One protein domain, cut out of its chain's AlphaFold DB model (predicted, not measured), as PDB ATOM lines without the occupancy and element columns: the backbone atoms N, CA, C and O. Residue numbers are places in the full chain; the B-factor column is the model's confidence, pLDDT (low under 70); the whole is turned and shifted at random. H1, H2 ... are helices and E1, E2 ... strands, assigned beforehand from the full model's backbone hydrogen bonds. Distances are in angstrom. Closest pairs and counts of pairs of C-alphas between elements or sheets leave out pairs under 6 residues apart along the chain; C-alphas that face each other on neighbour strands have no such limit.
ATOM      1  N   PRO A 118     154.761 200.691 175.330       78.38
ATOM      2  CA  PRO A 118     154.629 200.832 176.784       78.38
ATOM      3  C   PRO A 118     155.804 201.565 177.451       78.38
ATOM      4  O   PRO A 118     155.613 202.265 178.439       78.38
ATOM      5  N   ALA A 119     157.009 201.470 176.875       77.06
ATOM      6  CA  ALA A 119     158.204 202.195 177.324       77.06
ATOM      7  C   ALA A 119     158.242 203.672 176.871       77.06
ATOM      8  O   ALA A 119     159.206 204.385 177.142       77.06
ATOM      9  N   GLY A 120     157.219 204.135 176.152       79.44
ATOM     10  CA  GLY A 120     157.064 205.514 175.708       79.44
ATOM     11  C   GLY A 120     157.671 205.848 174.343       79.44
ATOM     12  O   GLY A 120     157.517 206.984 173.895       79.44
ATOM     13  N   ALA A 121     158.309 204.891 173.667       83.75
ATOM     14  CA  ALA A 121     158.901 205.108 172.352       83.75
ATOM     15  C   ALA A 121     157.838 205.154 171.244       83.75
ATOM     16  O   ALA A 121     156.792 204.517 171.343       83.75
ATOM     17  N   ILE A 122     158.111 205.895 170.173       88.69
ATOM     18  CA  ILE A 122     157.211 206.019 169.022       88.69
ATOM     19  C   ILE A 122     157.682 205.065 167.930       88.69
ATOM     20  O   ILE A 122     158.837 205.115 167.509       88.69
ATOM     21  N   VAL A 123     156.779 204.208 167.469       91.19
ATOM     22  CA  VAL A 123     157.028 203.229 166.407       91.19
ATOM     23  C   VAL A 123     155.834 203.181 165.463       91.19
ATOM     24  O   VAL A 123     154.744 203.651 165.790       91.19
ATOM     25  N   TYR A 124     156.027 202.601 164.292       92.50
ATOM     26  CA  TYR A 124     154.927 202.207 163.423       92.50
ATOM     27  C   TYR A 124     154.702 200.709 163.571       92.50
ATOM     28  O   TYR A 124     155.662 199.970 163.755       92.50
ATOM     29  N   VAL A 125     153.458 200.254 163.515       91.56
ATOM     30  CA  VAL A 125     153.117 198.829 163.545       91.56
ATOM     31  C   VAL A 125     152.290 198.489 162.319       91.56
ATOM     32  O   VAL A 125     151.405 199.261 161.944       91.56
ATOM     33  N   ASP A 126     152.603 197.367 161.685       92.94
ATOM     34  CA  ASP A 126     151.799 196.839 160.592       92.94
ATOM     35  C   ASP A 126     150.444 196.370 161.145       92.94
ATOM     36  O   ASP A 126     150.389 195.549 162.072       92.94
ATOM     37  N   LYS A 127     149.359 196.929 160.598       90.00
ATOM     38  CA  LYS A 127     147.976 196.677 161.023       90.00
ATOM     39  C   LYS A 127     147.628 195.191 160.994       90.00
ATOM     40  O   LYS A 127     146.988 194.725 161.936       90.00
ATOM     41  N   ASP A 128     148.094 194.460 159.984       87.75
ATOM     42  CA  ASP A 128     147.748 193.048 159.794       87.75
ATOM     43  C   ASP A 128     148.527 192.155 160.772       87.75
ATOM     44  O   ASP A 128     147.989 191.213 161.356       87.75
ATOM     45  N   SER A 129     149.787 192.510 161.039       86.25
ATOM     46  CA  SER A 129     150.641 191.778 161.985       86.25
ATOM     47  C   SER A 129     150.237 191.965 163.452       86.25
ATOM     48  O   SER A 129     150.592 191.154 164.304       86.25
ATOM     49  N   ARG A 130     149.493 193.034 163.782       81.19
ATOM     50  CA  ARG A 130     149.176 193.409 165.171       81.19
ATOM     51  C   ARG A 130     148.466 192.285 165.933       81.19
ATOM     52  O   ARG A 130     148.687 192.135 167.133       81.19
ATOM     53  N   THR A 131     147.622 191.517 165.247       81.31
ATOM     54  CA  THR A 131     146.867 190.383 165.805       81.31
ATOM     55  C   THR A 131     147.338 189.031 165.272       81.31
ATOM     56  O   THR A 131     146.700 188.015 165.542       81.31
ATOM     57  N   ALA A 132     148.426 189.003 164.500       82.25
ATOM     58  CA  ALA A 132     148.954 187.772 163.939       82.25
ATOM     59  C   ALA A 132     149.562 186.883 165.045       82.25
ATOM     60  O   ALA A 132     150.167 187.401 165.989       82.25
ATOM     61  N   PRO A 133     149.456 185.546 164.927       78.50
ATOM     62  CA  PRO A 133     150.038 184.607 165.893       78.50
ATOM     63  C   PRO A 133     151.572 184.694 165.963       78.50
ATOM     64  O   PRO A 133     152.169 184.337 166.975       78.50
ATOM     65  N   GLU A 134     152.202 185.201 164.905       79.56
ATOM     66  CA  GLU A 134     153.648 185.421 164.783       79.56
ATOM     67  C   GLU A 134     154.129 186.674 165.540       79.56
ATOM     68  O   GLU A 134     155.325 186.829 165.793       79.56
ATOM     69  N   GLY A 135     153.200 187.543 165.954       80.56
ATOM     70  CA  GLY A 135     153.471 188.777 166.682       80.56
ATOM     71  C   GLY A 135     153.541 190.027 165.801       80.56
ATOM     72  O   GLY A 135     153.698 189.975 164.584       80.56
ATOM     73  N   ALA A 136     153.423 191.186 166.453       85.75
ATOM     74  CA  ALA A 136     153.395 192.482 165.786       85.75
ATOM     75  C   ALA A 136     154.756 192.853 165.174       85.75
ATOM     76  O   ALA A 136     155.778 192.888 165.867       85.75
ATOM     77  N   VAL A 137     154.744 193.217 163.893       89.56
ATOM     78  CA  VAL A 137     155.895 193.742 163.159       89.56
ATOM     79  C   VAL A 137     155.936 195.256 163.326       89.56
ATOM     80  O   VAL A 137     155.021 195.981 162.930       89.56
ATOM     81  N   TYR A 138     157.029 195.743 163.911       90.69
ATOM     82  CA  TYR A 138     157.250 197.168 164.127       90.69
ATOM     83  C   TYR A 138     158.224 197.744 163.102       90.69
ATOM     84  O   TYR A 138     159.172 197.082 162.690       90.69
ATOM     85  N   ALA A 139     158.040 199.011 162.753       92.25
ATOM     86  CA  ALA A 139     158.932 199.793 161.913       92.25
ATOM     87  C   ALA A 139     159.401 201.068 162.632       92.25
ATOM     88  O   ALA A 139     158.698 201.650 163.467       92.25
ATOM     89  N   CYS A 140     160.617 201.503 162.304       91.62
ATOM     90  CA  CYS A 140     161.220 202.716 162.852       91.62
ATOM     91  C   CYS A 140     160.434 203.972 162.434       91.62
ATOM     92  O   CYS A 140     160.204 204.183 161.244       91.62
ATOM     93  N   ALA A 141     160.093 204.840 163.396       90.56
ATOM     94  CA  ALA A 141     159.381 206.091 163.125       90.56
ATOM     95  C   ALA A 141     160.153 207.033 162.193       90.56
ATOM     96  O   ALA A 141     159.600 207.483 161.198       90.56
ATOM     97  N   THR A 142     161.444 207.244 162.446       89.56
ATOM     98  CA  THR A 142     162.278 208.135 161.628       89.56
ATOM     99  C   THR A 142     162.462 207.616 160.200       89.56
ATOM    100  O   THR A 142     162.421 208.392 159.252       89.56
ATOM    101  N   CYS A 143     162.616 206.299 160.003       90.19
ATOM    102  CA  CYS A 143     162.664 205.731 158.649       90.19
ATOM    103  C   CYS A 143     161.329 205.920 157.916       90.19
ATOM    104  O   CYS A 143     161.326 206.325 156.754       90.19
ATOM    105  N   MET A 144     160.209 205.665 158.601       90.50
ATOM    106  CA  MET A 144     158.865 205.771 158.029       90.50
ATOM    107  C   MET A 144     158.502 207.206 157.647       90.50
ATOM    108  O   MET A 144     157.933 207.425 156.580       90.50
ATOM    109  N   GLU A 145     158.879 208.185 158.470       88.25
ATOM    110  CA  GLU A 145     158.725 209.616 158.174       88.25
ATOM    111  C   GLU A 145     159.543 210.033 156.937       88.25
ATOM    112  O   GLU A 145     159.097 210.865 156.152       88.25
ATOM    113  N   ASN A 146     160.677 209.367 156.691       88.94
ATOM    114  CA  ASN A 146     161.483 209.518 155.475       88.94
ATOM    115  C   ASN A 146     160.997 208.645 154.294       88.94
ATOM    116  O   ASN A 146     161.687 208.525 153.280       88.94
ATOM    117  N   GLY A 147     159.825 208.008 154.403       87.25
ATOM    118  CA  GLY A 147     159.225 207.186 153.347       87.25
ATOM    119  C   GLY A 147     159.867 205.807 153.153       87.25
ATOM    120  O   GLY A 147     159.663 205.179 152.110       87.25
ATOM    121  N   GLN A 148     160.642 205.327 154.129       89.69
ATOM    122  CA  GLN A 148     161.315 204.027 154.106       89.69
ATOM    123  C   GLN A 148     160.809 203.116 155.228       89.69
ATOM    124  O   GLN A 148     160.763 203.493 156.396       89.69
ATOM    125  N   ILE A 149     160.499 201.864 154.897       90.75
ATOM    126  CA  ILE A 149     160.126 200.865 155.902       90.75
ATOM    127  C   ILE A 149     161.409 200.204 156.405       90.75
ATOM    128  O   ILE A 149     162.056 199.462 155.671       90.75
ATOM    129  N   SER A 150     161.776 200.473 157.659       91.44
ATOM    130  CA  SER A 150     162.861 199.766 158.346       91.44
ATOM    131  C   SER A 150     162.267 198.913 159.466       91.44
ATOM    132  O   SER A 150     161.900 199.477 160.508       91.44
ATOM    133  N   PRO A 151     162.112 197.589 159.257       90.19
ATOM    134  CA  PRO A 151     161.548 196.703 160.263       90.19
ATOM    135  C   PRO A 151     162.493 196.608 161.463       90.19
ATOM    136  O   PRO A 151     163.699 196.392 161.320       90.19
ATOM    137  N   LEU A 152     161.937 196.783 162.654       89.88
ATOM    138  CA  LEU A 152     162.671 196.741 163.906       89.88
ATOM    139  C   LEU A 152     162.904 195.292 164.333       89.88
ATOM    140  O   LEU A 152     161.960 194.520 164.475       89.88
ATOM    141  N   GLN A 153     164.165 194.942 164.582       86.69
ATOM    142  CA  GLN A 153     164.553 193.602 165.020       86.69
ATOM    143  C   GLN A 153     164.606 193.525 166.553       86.69
ATOM    144  O   GLN A 153     165.220 194.397 167.177       86.69
ATOM    145  N   PRO A 154     164.004 192.513 167.194       82.88
ATOM    146  CA  PRO A 154     164.088 192.352 168.638       82.88
ATOM    147  C   PRO A 154     165.497 191.903 169.065       82.88
ATOM    148  O   PRO A 154     166.000 190.876 168.621       82.88
ATOM    149  N   ILE A 155     166.127 192.659 169.966       82.50
ATOM    150  CA  ILE A 155     167.391 192.311 170.633       82.50
ATOM    151  C   ILE A 155     167.142 192.350 172.145       82.50
ATOM    152  O   ILE A 155     167.210 193.400 172.791       82.50
ATOM    153  N   GLY A 156     166.788 191.198 172.720       78.19
ATOM    154  CA  GLY A 156     166.373 191.096 174.121       78.19
ATOM    155  C   GLY A 156     165.087 191.884 174.392       78.19
ATOM    156  O   GLY A 156     164.036 191.570 173.849       78.19
ATOM    157  N   ARG A 157     165.166 192.924 175.235       72.62
ATOM    158  CA  ARG A 157     164.045 193.837 175.563       72.62
ATOM    159  C   ARG A 157     164.122 195.172 174.810       72.62
ATOM    160  O   ARG A 157     163.732 196.214 175.328       72.62
ATOM    161  N   LYS A 158     164.741 195.187 173.633       78.94
ATOM    162  CA  LYS A 158     164.888 196.385 172.799       78.94
ATOM    163  C   LYS A 158     164.557 196.042 171.357       78.94
ATOM    164  O   LYS A 158     164.723 194.902 170.935       78.94
ATOM    165  N   LEU A 159     164.105 197.039 170.615       84.06
ATOM    166  CA  LEU A 159     163.857 196.957 169.183       84.06
ATOM    167  C   LEU A 159     164.959 197.729 168.466       84.06
ATOM    168  O   LEU A 159     165.170 198.891 168.771       84.06
ATOM    169  N   ASN A 160     165.683 197.115 167.540       88.00
ATOM    170  CA  ASN A 160     166.811 197.746 166.867       88.00
ATOM    171  C   ASN A 160     166.491 198.065 165.407       88.00
ATOM    172  O   ASN A 160     166.045 197.198 164.656       88.00
ATOM    173  N   CYS A 161     166.761 199.304 165.005       89.50
ATOM    174  CA  CYS A 161     166.790 199.729 163.613       89.50
ATOM    175  C   CYS A 161     168.233 199.667 163.103       89.50
ATOM    176  O   CYS A 161     169.141 200.167 163.764       89.50
ATOM    177  N   ALA A 162     168.452 199.127 161.902       85.69
ATOM    178  CA  ALA A 162     169.784 199.087 161.294       85.69
ATOM    179  C   ALA A 162     170.380 200.488 161.045       85.69
ATOM    180  O   ALA A 162     171.594 200.652 161.063       85.69
ATOM    181  N   THR A 163     169.528 201.496 160.830       84.62
ATOM    182  CA  THR A 163     169.943 202.869 160.498       84.62
ATOM    183  C   THR A 163     170.059 203.770 161.728       84.62
ATOM    184  O   THR A 163     170.974 204.580 161.806       84.62
ATOM    185  N   HIS A 164     169.141 203.639 162.691       81.56
ATOM    186  CA  HIS A 164     169.013 204.574 163.821       81.56
ATOM    187  C   HIS A 164     169.315 203.946 165.193       81.56
ATOM    188  O   HIS A 164     169.268 204.636 166.208       81.56
ATOM    189  N   GLY A 165     169.633 202.650 165.244       82.31
ATOM    190  CA  GLY A 165     169.985 201.955 166.480       82.31
ATOM    191  C   GLY A 165     168.783 201.547 167.339       82.31
ATOM    192  O   GLY A 165     167.669 201.338 166.847       82.31
ATOM    193  N   ALA A 166     169.032 201.368 168.640       77.00
ATOM    194  CA  ALA A 166     168.097 200.727 169.558       77.00
ATOM    195  C   ALA A 166     167.008 201.678 170.084       77.00
ATOM    196  O   ALA A 166     167.284 202.707 170.696       77.00
ATOM    197  N   VAL A 167     165.761 201.248 169.938       72.50
ATOM    198  CA  VAL A 167     164.532 201.819 170.482       72.50
ATOM    199  C   VAL A 167     164.103 200.995 171.698       72.50
ATOM    200  O   VAL A 167     164.094 199.759 171.675       72.50
ATOM    201  N   THR A 168     163.758 201.660 172.799       64.56
ATOM    202  CA  THR A 168     163.293 200.980 174.012       64.56
ATOM    203  C   THR A 168     161.903 200.380 173.790       64.56
ATOM    204  O   THR A 168     160.946 201.063 173.422       64.56
ATOM    205  N   PHE A 169     161.784 199.071 174.018       62.47
ATOM    206  CA  PHE A 169     160.529 198.341 173.902       62.47
ATOM    207  C   PHE A 169     160.312 197.513 175.162       62.47
ATOM    208  O   PHE A 169     160.983 196.510 175.380       62.47
TER     209      PHE A 169
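Overview. This is residues 118 to 169 of the 185 residues of an uncharacterized protein of Bordetella hinzii (UniProt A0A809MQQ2). Picture two small antiparallel sheets side by side: a hairpin of E1 and E2 joined by a long loop, and a three-stranded sheet of E3, E4 and E5, with the short helix H1 directly after E2. The loop from residue 127 to 137 reaches out to Pro 133 at one end of the domain, while Asn 146, just after H1, lies at the other. The printed part has 52 residues, with one named helix and five named strands in the order E1, E2, H1, E3, E4, E5; the three-stranded sheet runs E3, E4, E5, all antiparallel. The class is mixed, helices and strands, though under half of the residues are in named elements. The whole is compact, with a radius of gyration of the C-alphas of 10.5 A, and spans 28 by 25 by 19 A.

Along the chain. Find C-alpha 122 at (157.211, 206.019, 169.022); there E1 begins, and it runs to residue 126 over 13.6 A. After the loop, look for E2 at residues 138 to 140, 6.9 A long. H1 follows at once, residues 141 to 145, 6.1 A, beginning at C-alpha 141, (159.381, 206.091, 163.125). Further on come E3, residues 153 to 155, 6.4 A, and E4, residues 158 to 161, 10.0 A. E5, residues 165 to 168, 10.1 A, ends at C-alpha 168, (163.293, 200.980, 174.012).

Arrangement. Start with the hairpin E1 and E2, antiparallel at 133 degrees, where N 124 and O 139 are 3.0 A apart, within hydrogen-bond range. The closest C-alphas of E1 and H1 are those of Val 123 and Ala 141, 4.9 A apart. In H1 the O i to N i+4 pair is within hydrogen-bond range. Next read E3, E4 and E5, a meander, each strand the antiparallel neighbour of the one before. E3 and E4 form a hairpin at 138 degrees, with N 153 and O 160 at 2.9 A. E4, the inner strand, and E5 form another at 148 degrees, with N 167 and O 159 at 2.7 A. Between the sheets, the closest C-alphas of E2 and E4 are those of Cys 140 and Cys 161, 6.4 A apart. E1 is apart from E3, E4 and E5. H1 is not on the three-stranded sheet, but only just: 4 pairs of C-alphas are within 10 A.

Size, cuts and confidence. Look at Pro 133 and Asn 146, whose C-alphas are the two farthest apart, at 29.3 A. The first and last printed C-alphas, Pro 118 and Phe 169, are 7.0 A apart. The printed part has no cut. The link from E1 to E2, 11 residues, is long. Mean pLDDT of the printed part is 84.7; residues 168 to 169 are under 70.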